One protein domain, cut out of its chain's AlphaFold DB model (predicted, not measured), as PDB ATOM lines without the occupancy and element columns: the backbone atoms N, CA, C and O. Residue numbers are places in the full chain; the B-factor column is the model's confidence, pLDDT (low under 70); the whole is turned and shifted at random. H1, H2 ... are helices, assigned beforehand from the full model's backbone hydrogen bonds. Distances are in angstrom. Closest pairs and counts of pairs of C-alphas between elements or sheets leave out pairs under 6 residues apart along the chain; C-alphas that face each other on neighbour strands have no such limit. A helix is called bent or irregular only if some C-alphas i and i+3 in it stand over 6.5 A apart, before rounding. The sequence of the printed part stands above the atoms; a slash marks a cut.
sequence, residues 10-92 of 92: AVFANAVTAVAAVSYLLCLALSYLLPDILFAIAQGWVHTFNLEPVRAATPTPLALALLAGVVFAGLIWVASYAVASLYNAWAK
ATOM      1  N   ALA A  10     -21.828  42.958  46.554       97.88
ATOM      2  CA  ALA A  10     -22.809  42.536  45.552       97.88
ATOM      3  C   ALA A  10     -22.660  43.286  44.216       97.88
ATOM      4  O   ALA A  10     -22.771  42.684  43.152       97.88
ATOM      5  N   VAL A  11     -22.375  44.593  44.259       98.06
ATOM      6  CA  VAL A  11     -22.179  45.403  43.043       98.06
ATOM      7  C   VAL A  11     -20.915  44.955  42.312       98.06
ATOM      8  O   VAL A  11     -20.944  44.762  41.099       98.06
ATOM      9  N   PHE A  12     -19.829  44.736  43.056       97.88
ATOM     10  CA  PHE A  12     -18.583  44.207  42.510       97.88
ATOM     11  C   PHE A  12     -18.784  42.816  41.896       97.88
ATOM     12  O   PHE A  12     -18.425  42.597  40.742       97.88
ATOM     13  N   ALA A  13     -19.434  41.904  42.623       98.44
ATOM     14  CA  ALA A  13     -19.718  40.555  42.148       98.44
ATOM     15  C   ALA A  13     -20.566  40.549  40.870       98.44
ATOM     16  O   ALA A  13     -20.227  39.836  39.928       98.44
ATOM     17  N   ASN A  14     -21.612  41.379  40.790       98.69
ATOM     18  CA  ASN A  14     -22.427  41.520  39.580       98.69
ATOM     19  C   ASN A  14     -21.589  41.970  38.375       98.69
ATOM     20  O   ASN A  14     -21.691  41.371  37.306       98.69
ATOM     21  N   ALA A  15     -20.749  42.995  38.547       98.62
ATOM     22  CA  ALA A  15     -19.911  43.520  37.472       98.62
ATOM     23  C   ALA A  15     -18.906  42.473  36.965       98.62
ATOM     24  O   ALA A  15     -18.828  42.227  35.761       98.62
ATOM     25  N   VAL A  16     -18.188  41.809  37.878       98.56
ATOM     26  CA  VAL A  16     -17.219  40.763  37.514       98.56
ATOM     27  C   VAL A  16     -17.919  39.583  36.837       98.56
ATOM     28  O   VAL A  16     -17.457  39.099  35.807       98.56
ATOM     29  N   THR A  17     -19.073  39.161  37.360       98.69
ATOM     30  CA  THR A  17     -19.857  38.057  36.787       98.69
ATOM     31  C   THR A  17     -20.355  38.380  35.386       98.69
ATOM     32  O   THR A  17     -20.284  37.521  34.516       98.69
ATOM     33  N   ALA A  18     -20.818  39.608  35.131       98.56
ATOM     34  CA  ALA A  18     -21.271  40.020  33.804       98.56
ATOM     35  C   ALA A  18     -20.140  39.937  32.767       98.56
ATOM     36  O   ALA A  18     -20.319  39.348  31.702       98.56
ATOM     37  N   VAL A  19     -18.954  40.458  33.101       98.62
ATOM     38  CA  VAL A  19     -17.776  40.380  32.223       98.62
ATOM     39  C   VAL A  19     -17.351  38.925  32.001       98.62
ATOM     40  O   VAL A  19     -17.094  38.521  30.865       98.62
ATOM     41  N   ALA A  20     -17.320  38.117  33.063       98.38
ATOM     42  CA  ALA A  20     -16.954  36.708  32.977       98.38
ATOM     43  C   ALA A  20     -17.958  35.896  32.142       98.38
ATOM     44  O   ALA A  20     -17.546  35.081  31.321       98.38
ATOM     45  N   ALA A  21     -19.261  36.144  32.294       98.06
ATOM     46  CA  ALA A  21     -20.311  35.476  31.530       98.06
ATOM     47  C   ALA A  21     -20.235  35.818  30.035       98.06
ATOM     48  O   ALA A  21     -20.305  34.920  29.199       98.06
ATOM     49  N   VAL A  22     -20.024  37.091  29.684       98.31
ATOM     50  CA  VAL A  22     -19.800  37.495  28.285       98.31
ATOM     51  C   VAL A  22     -18.552  36.817  27.724       98.31
ATOM     52  O   VAL A  22     -18.597  36.254  26.634       98.31
ATOM     53  N   SER A  23     -17.460  36.799  28.489       97.06
ATOM     54  CA  SER A  23     -16.219  36.130  28.085       97.06
ATOM     55  C   SER A  23     -16.430  34.629  27.862       97.06
ATOM     56  O   SER A  23     -15.967  34.088  26.863       97.06
ATOM     57  N   TYR A  24     -17.196  33.962  28.733       97.25
ATOM     58  CA  TYR A  24     -17.569  32.557  28.571       97.25
ATOM     59  C   TYR A  24     -18.333  32.316  27.265       97.25
ATOM     60  O   TYR A  24     -18.006  31.392  26.524       97.25
ATOM     61  N   LEU A  25     -19.324  33.158  26.952       97.38
ATOM     62  CA  LEU A  25     -20.099  33.044  25.714       97.38
ATOM     63  C   LEU A  25     -19.237  33.274  24.467       97.38
ATOM     64  O   LEU A  25     -19.427  32.582  23.470       97.38
ATOM     65  N   LEU A  26     -18.267  34.190  24.526       96.69
ATOM     66  CA  LEU A  26     -17.293  34.384  23.449       96.69
ATOM     67  C   LEU A  26     -16.406  33.145  23.271       96.69
ATOM     68  O   LEU A  26     -16.242  32.674  22.147       96.69
ATOM     69  N   CYS A  27     -15.891  32.572  24.363       95.19
ATOM     70  CA  CYS A  27     -15.127  31.325  24.319       95.19
ATOM     71  C   CYS A  27     -15.958  30.167  23.755       95.19
ATOM     72  O   CYS A  27     -15.454  29.374  22.964       95.19
ATOM     73  N   LEU A  28     -17.239  30.090  24.123       94.94
ATOM     74  CA  LEU A  28     -18.159  29.087  23.607       94.94
ATOM     75  C   LEU A  28     -18.408  29.270  22.106       94.94
ATOM     76  O   LEU A  28     -18.347  28.306  21.355       94.94
ATOM     77  N   ALA A  29     -18.644  30.495  21.640       95.31
ATOM     78  CA  ALA A  29     -18.802  30.764  20.213       95.31
ATOM     79  C   ALA A  29     -17.538  30.374  19.428       95.31
ATOM     80  O   ALA A  29     -17.626  29.699  18.403       95.31
ATOM     81  N   LEU A  30     -16.355  30.738  19.933       94.19
ATOM     82  CA  LEU A  30     -15.083  30.369  19.313       94.19
ATOM     83  C   LEU A  30     -14.861  28.854  19.284       94.19
ATOM     84  O   LEU A  30     -14.322  28.358  18.300       94.19
ATOM     85  N   SER A  31     -15.300  28.108  20.301       93.00
ATOM     86  CA  SER A  31     -15.107  26.653  20.329       93.00
ATOM     87  C   SER A  31     -15.892  25.922  19.236       93.00
ATOM     88  O   SER A  31     -15.433  24.885  18.760       93.00
ATOM     89  N   TYR A  32     -17.030  26.470  18.797       92.25
ATOM     90  CA  TYR A  32     -17.805  25.919  17.681       92.25
ATOM     91  C   TYR A  32     -17.376  26.461  16.318       92.25
ATOM     92  O   TYR A  32     -17.397  25.720  15.340       92.25
ATOM     93  N   LEU A  33     -17.027  27.748  16.234       94.50
ATOM     94  CA  LEU A  33     -16.767  28.414  14.955       94.50
ATOM     95  C   LEU A  33     -15.306  28.300  14.511       94.50
ATOM     96  O   LEU A  33     -15.039  28.167  13.321       94.50
ATOM     97  N   LEU A  34     -14.366  28.400  15.454       94.69
ATOM     98  CA  LEU A  34     -12.928  28.535  15.204       94.69
ATOM     99  C   LEU A  34     -12.104  27.762  16.265       94.69
ATOM    100  O   LEU A  34     -11.292  28.362  16.980       94.69
ATOM    101  N   PRO A  35     -12.293  26.433  16.394       91.19
ATOM    102  CA  PRO A  35     -11.708  25.644  17.480       91.19
ATOM    103  C   PRO A  35     -10.174  25.656  17.500       91.19
ATOM    104  O   PRO A  35      -9.590  25.665  18.580       91.19
ATOM    105  N   ASP A  36      -9.513  25.698  16.339       92.00
ATOM    106  CA  ASP A  36      -8.044  25.757  16.259       92.00
ATOM    107  C   ASP A  36      -7.484  27.065  16.827       92.00
ATOM    108  O   ASP A  36      -6.476  27.058  17.532       92.00
ATOM    109  N   ILE A  37      -8.166  28.189  16.576       92.75
ATOM    110  CA  ILE A  37      -7.766  29.498  17.110       92.75
ATOM    111  C   ILE A  37      -7.931  29.509  18.629       92.75
ATOM    112  O   ILE A  37      -7.012  29.917  19.338       92.75
ATOM    113  N   LEU A  38      -9.072  29.029  19.137       92.06
ATOM    114  CA  LEU A  38      -9.294  28.928  20.580       92.06
ATOM    115  C   LEU A  38      -8.210  28.068  21.247       92.06
ATOM    116  O   LEU A  38      -7.684  28.442  22.294       92.06
ATOM    117  N   PHE A  39      -7.857  26.942  20.626       91.94
ATOM    118  CA  PHE A  39      -6.845  26.034  21.153       91.94
ATOM    119  C   PHE A  39      -5.439  26.641  21.135       91.94
ATOM    120  O   PHE A  39      -4.719  26.528  22.122       91.94
ATOM    121  N   ALA A  40      -5.067  27.356  20.068       91.62
ATOM    122  CA  ALA A  40      -3.792  28.067  19.990       91.62
ATOM    123  C   ALA A  40      -3.666  29.151  21.075       91.62
ATOM    124  O   ALA A  40      -2.616  29.277  21.706       91.62
ATOM    125  N   ILE A  41      -4.748  29.898  21.335       92.31
ATOM    126  CA  ILE A  41      -4.795  30.888  22.419       92.31
ATOM    127  C   ILE A  41      -4.613  30.197  23.775       92.31
ATOM    128  O   ILE A  41      -3.761  30.608  24.561       92.31
ATOM    129  N   ALA A  42      -5.376  29.130  24.038       91.94
ATOM    130  CA  ALA A  42      -5.308  28.392  25.297       91.94
ATOM    131  C   ALA A  42      -3.921  27.769  25.540       91.94
ATOM    132  O   ALA A  42      -3.388  27.859  26.646       91.94
ATOM    133  N   GLN A  43      -3.305  27.201  24.500       93.06
ATOM    134  CA  GLN A  43      -1.952  26.645  24.540       93.06
ATOM    135  C   GLN A  43      -0.905  27.710  24.906       93.06
ATOM    136  O   GLN A  43       0.065  27.404  25.595       93.06
ATOM    137  N   GLY A  44      -1.116  28.968  24.505       92.38
ATOM    138  CA  GLY A  44      -0.253  30.093  24.874       92.38
ATOM    139  C   GLY A  44      -0.335  30.509  26.348       92.38
ATOM    140  O   GLY A  44       0.577  31.170  26.838       92.38
ATOM    141  N   TRP A  45      -1.394  30.136  27.076       92.88
ATOM    142  CA  TRP A  45      -1.549  30.474  28.500       92.88
ATOM    143  C   TRP A  45      -0.869  29.472  29.433       92.88
ATOM    144  O   TRP A  45      -0.466  29.832  30.543       92.88
ATOM    145  N   VAL A  46      -0.732  28.217  29.003       92.19
ATOM    146  CA  VAL A  46      -0.144  27.145  29.811       92.19
ATOM    147  C   VAL A  46       1.315  26.909  29.431       92.19
ATOM    148  O   VAL A  46       1.660  26.156  28.526       92.19
ATOM    149  N   HIS A  47       2.221  27.553  30.160       89.12
ATOM    150  CA  HIS A  47       3.654  27.342  29.970       89.12
ATOM    151  C   HIS A  47       4.031  25.895  30.312       89.12
ATOM    152  O   HIS A  47       3.569  25.357  31.318       89.12
ATOM    153  N   THR A  48       4.905  25.282  29.510       88.69
ATOM    154  CA  THR A  48       5.466  23.920  29.687       88.69
ATOM    155  C   THR A  48       4.507  22.739  29.492       88.69
ATOM    156  O   THR A  48       4.976  21.609  29.371       88.69
ATOM    157  N   PHE A  49       3.196  22.968  29.387       91.12
ATOM    158  CA  PHE A  49       2.212  21.911  29.138       91.12
ATOM    159  C   PHE A  49       1.822  21.843  27.665       91.12
ATOM    160  O   PHE A  49       1.612  22.872  27.032       91.12
ATOM    161  N   ASN A  50       1.679  20.631  27.128       91.56
ATOM    162  CA  ASN A  50       1.046  20.402  25.831       91.56
ATOM    163  C   ASN A  50      -0.429  20.050  26.057       91.56
ATOM    164  O   ASN A  50      -0.717  19.050  26.714       91.56
ATOM    165  N   LEU A  51      -1.347  20.856  25.523       90.88
ATOM    166  CA  LEU A  51      -2.782  20.612  25.630       90.88
ATOM    167  C   LEU A  51      -3.288  19.588  24.611       90.88
ATOM    168  O   LEU A  51      -4.375  19.052  24.812       90.88
ATOM    169  N   GLU A  52      -2.543  19.289  23.540       90.56
ATOM    170  CA  GLU A  52      -3.002  18.400  22.458       90.56
ATOM    171  C   GLU A  52      -3.571  17.055  22.959       90.56
ATOM    172  O   GLU A  52      -4.642  16.661  22.498       90.56
ATOM    173  N   PRO A  53      -2.968  16.372  23.958       91.75
ATOM    174  CA  PRO A  53      -3.492  15.101  24.463       91.75
ATOM    175  C   PRO A  53      -4.865  15.195  25.143       91.75
ATOM    176  O   PRO A  53      -5.545  14.181  25.274       91.75
ATOM    177  N   VAL A  54      -5.265  16.381  25.610       88.88
ATOM    178  CA  VAL A  54      -6.560  16.613  26.276       88.88
ATOM    179  C   VAL A  54      -7.568  17.314  25.366       88.88
ATOM    180  O   VAL A  54      -8.657  17.689  25.807       88.88
ATOM    181  N   ARG A  55      -7.229  17.495  24.087       89.38
ATOM    182  CA  ARG A  55      -8.118  18.096  23.101       89.38
ATOM    183  C   ARG A  55      -9.310  17.176  22.840       89.38
ATOM    184  O   ARG A  55      -9.152  16.010  22.487       89.38
ATOM    185  N   ALA A  56     -10.518  17.707  23.000       87.06
ATOM    186  CA  ALA A  56     -11.732  16.947  22.735       87.06
ATOM    187  C   ALA A  56     -11.847  16.616  21.237       87.06
ATOM    188  O   ALA A  56     -11.754  17.505  20.391       87.06
ATOM    189  N   ALA A  57     -12.088  15.341  20.918       86.56
ATOM    190  CA  ALA A  57     -12.289  14.883  19.540       86.56
ATOM    191  C   ALA A  57     -13.642  15.326  18.960       86.56
ATOM    192  O   ALA A  57     -13.805  15.424  17.746       86.56
ATOM    193  N   THR A  58     -14.619  15.584  19.828       86.94
ATOM    194  CA  THR A  58     -15.947  16.063  19.450       86.94
ATOM    195  C   THR A  58     -16.340  17.268  20.300       86.94
ATOM    196  O   THR A  58     -15.955  17.349  21.472       86.94
ATOM    197  N   PRO A  59     -17.109  18.222  19.743       84.88
ATOM    198  CA  PRO A  59     -17.591  19.360  20.509       84.88
ATOM    199  C   PRO A  59     -18.469  18.919  21.681       84.88
ATOM    200  O   PRO A  59     -19.297  18.014  21.554       84.88
ATOM    201  N   THR A  60     -18.340  19.609  22.813       90.19
ATOM    202  CA  THR A  60     -19.259  19.439  23.943       90.19
ATOM    203  C   THR A  60     -20.697  19.727  23.490       90.19
ATOM    204  O   THR A  60     -20.917  20.681  22.735       90.19
ATOM    205  N   PRO A  61     -21.705  18.957  23.941       94.50
ATOM    206  CA  PRO A  61     -23.099  19.263  23.640       94.50
ATOM    207  C   PRO A  61     -23.479  20.674  24.103       94.50
ATOM    208  O   PRO A  61     -23.187  21.050  25.240       94.50
ATOM    209  N   LEU A  62     -24.183  21.433  23.258       94.88
ATOM    210  CA  LEU A  62     -24.516  22.836  23.536       94.88
ATOM    211  C   LEU A  62     -25.282  23.010  24.853       94.88
ATOM    212  O   LEU A  62     -24.972  23.904  25.632       94.88
ATOM    213  N   ALA A  63     -26.239  22.124  25.140       96.75
ATOM    214  CA  ALA A  63     -27.000  22.165  26.388       96.75
ATOM    215  C   ALA A  63     -26.100  22.019  27.627       96.75
ATOM    216  O   ALA A  63     -26.274  22.740  28.609       96.75
ATOM    217  N   LEU A  64     -25.107  21.126  27.563       96.50
ATOM    218  CA  LEU A  64     -24.154  20.927  28.652       96.50
ATOM    219  C   LEU A  64     -23.223  22.135  28.803       96.50
ATOM    220  O   LEU A  64     -22.944  22.551  29.924       96.50
ATOM    221  N   ALA A  65     -22.788  22.732  27.692       95.94
ATOM    222  CA  ALA A  65     -21.980  23.945  27.722       95.94
ATOM    223  C   ALA A  65     -22.755  25.141  28.309       95.94
ATOM    224  O   ALA A  65     -22.249  25.845  29.174       95.94
ATOM    225  N   LEU A  66     -24.019  25.342  27.932       97.19
ATOM    226  CA  LEU A  66     -24.842  26.406  28.516       97.19
ATOM    227  C   LEU A  66     -25.055  26.205  30.023       97.19
ATOM    228  O   LEU A  66     -24.934  27.161  30.790       97.19
ATOM    229  N   LEU A  67     -25.299  24.964  30.462       98.00
ATOM    230  CA  LEU A  67     -25.377  24.637  31.887       98.00
ATOM    231  C   LEU A  67     -24.059  24.953  32.610       98.00
ATOM    232  O   LEU A  67     -24.076  25.586  33.666       98.00
ATOM    233  N   ALA A  68     -22.920  24.567  32.030       96.69
ATOM    234  CA  ALA A  68     -21.605  24.892  32.572       96.69
ATOM    235  C   ALA A  68     -21.379  26.411  32.663       96.69
ATOM    236  O   ALA A  68     -20.817  26.876  33.651       96.69
ATOM    237  N   GLY A  69     -21.877  27.192  31.700       97.62
ATOM    238  CA  GLY A  69     -21.844  28.656  31.734       97.62
ATOM    239  C   GLY A  69     -22.630  29.258  32.903       97.62
ATOM    240  O   GLY A  69     -22.134  30.163  33.573       97.62
ATOM    241  N   VAL A  70     -23.819  28.726  33.208       98.25
ATOM    242  CA  VAL A  70     -24.617  29.157  34.374       98.25
ATOM    243  C   VAL A  70     -23.887  28.842  35.680       98.25
ATOM    244  O   VAL A  70     -23.779  29.703  36.554       98.25
ATOM    245  N   VAL A  71     -23.345  27.626  35.803       98.44
ATOM    246  CA  VAL A  71     -22.571  27.212  36.984       98.44
ATOM    247  C   VAL A  71     -21.317  28.077  37.143       98.44
ATOM    248  O   VAL A  71     -21.030  28.545  38.244       98.44
ATOM    249  N   PHE A  72     -20.603  28.353  36.048       98.19
ATOM    250  CA  PHE A  72     -19.434  29.231  36.025       98.19
ATOM    251  C   PHE A  72     -19.772  30.653  36.484       98.19
ATOM    252  O   PHE A  72     -19.088  31.192  37.353       98.19
ATOM    253  N   ALA A  73     -20.852  31.248  35.968       98.38
ATOM    254  CA  ALA A  73     -21.297  32.576  36.386       98.38
ATOM    255  C   ALA A  73     -21.634  32.620  37.888       98.38
ATOM    256  O   ALA A  73     -21.195  33.529  38.592       98.38
ATOM    257  N   GLY A  74     -22.346  31.611  38.400       98.56
ATOM    258  CA  GLY A  74     -22.637  31.489  39.830       98.56
ATOM    259  C   GLY A  74     -21.368  31.396  40.683       98.56
ATOM    260  O   GLY A  74     -21.243  32.101  41.687       98.56
ATOM    261  N   LEU A  75     -20.393  30.587  40.258       98.62
ATOM    262  CA  LEU A  75     -19.106  30.450  40.940       98.62
ATOM    263  C   LEU A  75     -18.333  31.776  40.977       98.62
ATOM    264  O   LEU A  75     -17.840  32.166  42.035       98.62
ATOM    265  N   ILE A  76     -18.258  32.487  39.848       98.69
ATOM    266  CA  ILE A  76     -17.585  33.790  39.758       98.69
ATOM    267  C   ILE A  76     -18.255  34.814  40.670       98.69
ATOM    268  O   ILE A  76     -17.554  35.565  41.352       98.69
ATOM    269  N   TRP A  77     -19.588  34.827  40.728       98.69
ATOM    270  CA  TRP A  77     -20.319  35.733  41.604       98.69
ATOM    271  C   TRP A  77     -19.963  35.497  43.069       98.69
ATOM    272  O   TRP A  77     -19.559  36.429  43.765       98.69
ATOM    273  N   VAL A  78     -20.045  34.241  43.521       98.75
ATOM    274  CA  VAL A  78     -19.741  33.858  44.907       98.75
ATOM    275  C   VAL A  78     -18.291  34.189  45.256       98.75
ATOM    276  O   VAL A  78     -18.038  34.828  46.279       98.75
ATOM    277  N   ALA A  79     -17.344  33.818  44.393       98.69
ATOM    278  CA  ALA A  79     -15.927  34.095  44.603       98.69
ATOM    279  C   ALA A  79     -15.649  35.606  44.681       98.69
ATOM    280  O   ALA A  79     -14.993  36.070  45.611       98.69
ATOM    281  N   SER A  80     -16.201  36.391  43.756       98.44
ATOM    282  CA  SER A  80     -15.995  37.845  43.705       98.44
ATOM    283  C   SER A  80     -16.636  38.562  44.894       98.44
ATOM    284  O   SER A  80     -16.053  39.495  45.450       98.44
ATOM    285  N   TYR A  81     -17.815  38.107  45.330       98.50
ATOM    286  CA  TYR A  81     -18.467  38.605  46.538       98.50
ATOM    287  C   TYR A  81     -17.607  38.338  47.778       98.50
ATOM    288  O   TYR A  81     -17.408  39.234  48.607       98.50
ATOM    289  N   ALA A  82     -17.085  37.114  47.904       98.44
ATOM    290  CA  ALA A  82     -16.221  36.722  49.009       98.44
ATOM    291  C   ALA A  82     -14.938  37.560  49.031       98.44
ATOM    292  O   ALA A  82     -14.599  38.115  50.075       98.44
ATOM    293  N   VAL A  83     -14.285  37.746  47.877       97.81
ATOM    294  CA  VAL A  83     -13.096  38.601  47.736       97.81
ATOM    295  C   VAL A  83     -13.381  40.027  48.204       97.81
ATOM    296  O   VAL A  83     -12.665  40.535  49.061       97.81
ATOM    297  N   ALA A  84     -14.442  40.668  47.705       97.00
ATOM    298  CA  ALA A  84     -14.775  42.037  48.101       97.00
ATOM    299  C   ALA A  84     -15.111  42.150  49.601       97.00
ATOM    300  O   ALA A  84     -14.740  43.123  50.257       97.00
ATOM    301  N   SER A  85     -15.786  41.142  50.160       96.62
ATOM    302  CA  SER A  85     -16.113  41.092  51.588       96.62
ATOM    303  C   SER A  85     -14.862  40.956  52.458       96.62
ATOM    304  O   SER A  85     -14.713  41.700  53.428       96.62
ATOM    305  N   LEU A  86     -13.947  40.053  52.093       96.75
ATOM    306  CA  LEU A  86     -12.680  39.845  52.798       96.75
ATOM    307  C   LEU A  86     -11.761  41.060  52.672       96.75
ATOM    308  O   LEU A  86     -11.221  41.508  53.678       96.75
ATOM    309  N   TYR A  87     -11.660  41.656  51.481       95.00
ATOM    310  CA  TYR A  87     -10.894  42.882  51.268       95.00
ATOM    311  C   TYR A  87     -11.346  43.993  52.218       95.00
ATOM    312  O   TYR A  87     -10.533  44.547  52.948       95.00
ATOM    313  N   ASN A  88     -12.652  44.263  52.297       94.25
ATOM    314  CA  ASN A  88     -13.186  45.261  53.227       94.25
ATOM    315  C   ASN A  88     -12.939  44.914  54.705       94.25
ATOM    316  O   ASN A  88     -12.887  45.812  55.547       94.25
ATOM    317  N   ALA A  89     -12.868  43.625  55.044       92.88
ATOM    318  CA  ALA A  89     -12.601  43.175  56.405       92.88
ATOM    319  C   ALA A  89     -11.126  43.358  56.794       92.88
ATOM    320  O   ALA A  89     -10.858  43.670  57.955       92.88
ATOM    321  N   TRP A  90     -10.207  43.175  55.841       94.44
ATOM    322  CA  TRP A  90      -8.758  43.223  56.045       94.44
ATOM    323  C   TRP A  90      -8.141  44.599  55.802       94.44
ATOM    324  O   TRP A  90      -7.142  44.918  56.430       94.44
ATOM    325  N   ALA A  91      -8.729  45.426  54.935       87.81
ATOM    326  CA  ALA A  91      -8.256  46.776  54.614       87.81
ATOM    327  C   ALA A  91      -8.568  47.821  55.709       87.81
ATOM    328  O   ALA A  91      -8.628  49.016  55.418       87.81
ATOM    329  N   LYS A  92      -8.839  47.367  56.938       61.50
ATOM    330  CA  LYS A  92      -9.042  48.221  58.112       61.50
ATOM    331  C   LYS A  92      -7.717  48.756  58.631       61.50
ATOM    332  O   LYS A  92      -6.750  47.967  58.662       61.50
TER     333      LYS A  92
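Overview. This is residues 10 to 92 of the 92 residues of an uncharacterized protein of Nitrolancea hollandica Lb (UniProt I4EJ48). Two long helices, H3 and H1, pack side by side and run opposite ways at a shallow tilt, and a short third helix, H2, turns off from the last residues of H1 to make a corner with it. From the far end of H2 a long loop, residues 46 to 61, folds back to the beginning of H3; residues 44 to 50 and residues 86 to 92 stick out from the body. The printed part has 83 residues, with three named helices in the order H1, H2, H3 and no named strand, and its class is all helix. The whole is loose, with a radius of gyration of the C-alphas of 16.0 A, and only just flat, spanning 49 by 33 by 16 A.

Arrangement. The longest helix is H3, residues 62 to 90. It touches H1, residues 10 to 33, with 29 pairs of C-alphas within 8 A, and the closest C-alphas are those of Ala 13 and Ser 80, 4.9 A apart. The two run opposite ways at a shallow tilt of 30 degrees, with their centres 10.8 A apart. H1 also touches H2, residues 35 to 45, with its residues 27 to 31 alone. The closest C-alphas of H1 and H2 are those of Leu 30 and Leu 38, 6.1 A apart. They run opposite ways at a steep tilt of 51 degrees, and a tight link of one residue, Leu 34, joins them. H2 and H3 are apart, though they follow each other in the chain. In H1, H2 and H3 every pair of O i and N i+4 is within hydrogen-bond range.

Along the chain. H3 begins at C-alpha 62, at (-24.516, 22.836, 23.536), and ends at C-alpha 90, at (-8.758, 43.223, 56.045), 41.5 A away. H1 is 34.2 A from first to last C-alpha and begins at C-alpha 10, at (-22.809, 42.536, 45.552). H2 has 11 residues and ends at C-alpha 45, at (-1.549, 30.474, 28.500). None of the three helices is bent or irregular.

Size, cuts and confidence. The two C-alphas farthest apart are those of Ala 57 and Lys 92, at 51.1 A. Residues 44 to 50 stand free, and so do residues 86 to 92, of which 86 to 90 belong to H3; the body without them has 69 residues and spans 41 by 25 by 19 A. The link from H2 to H3 is long, with 16 residues, whose C-alphas lie 15 to 21 A from the mean of the C-alphas. The printed part has no cut and ends at Lys 92, the chain's last residue. The mean pLDDT of the printed part is 94.4, and residue 92 is the one printed residue under 70.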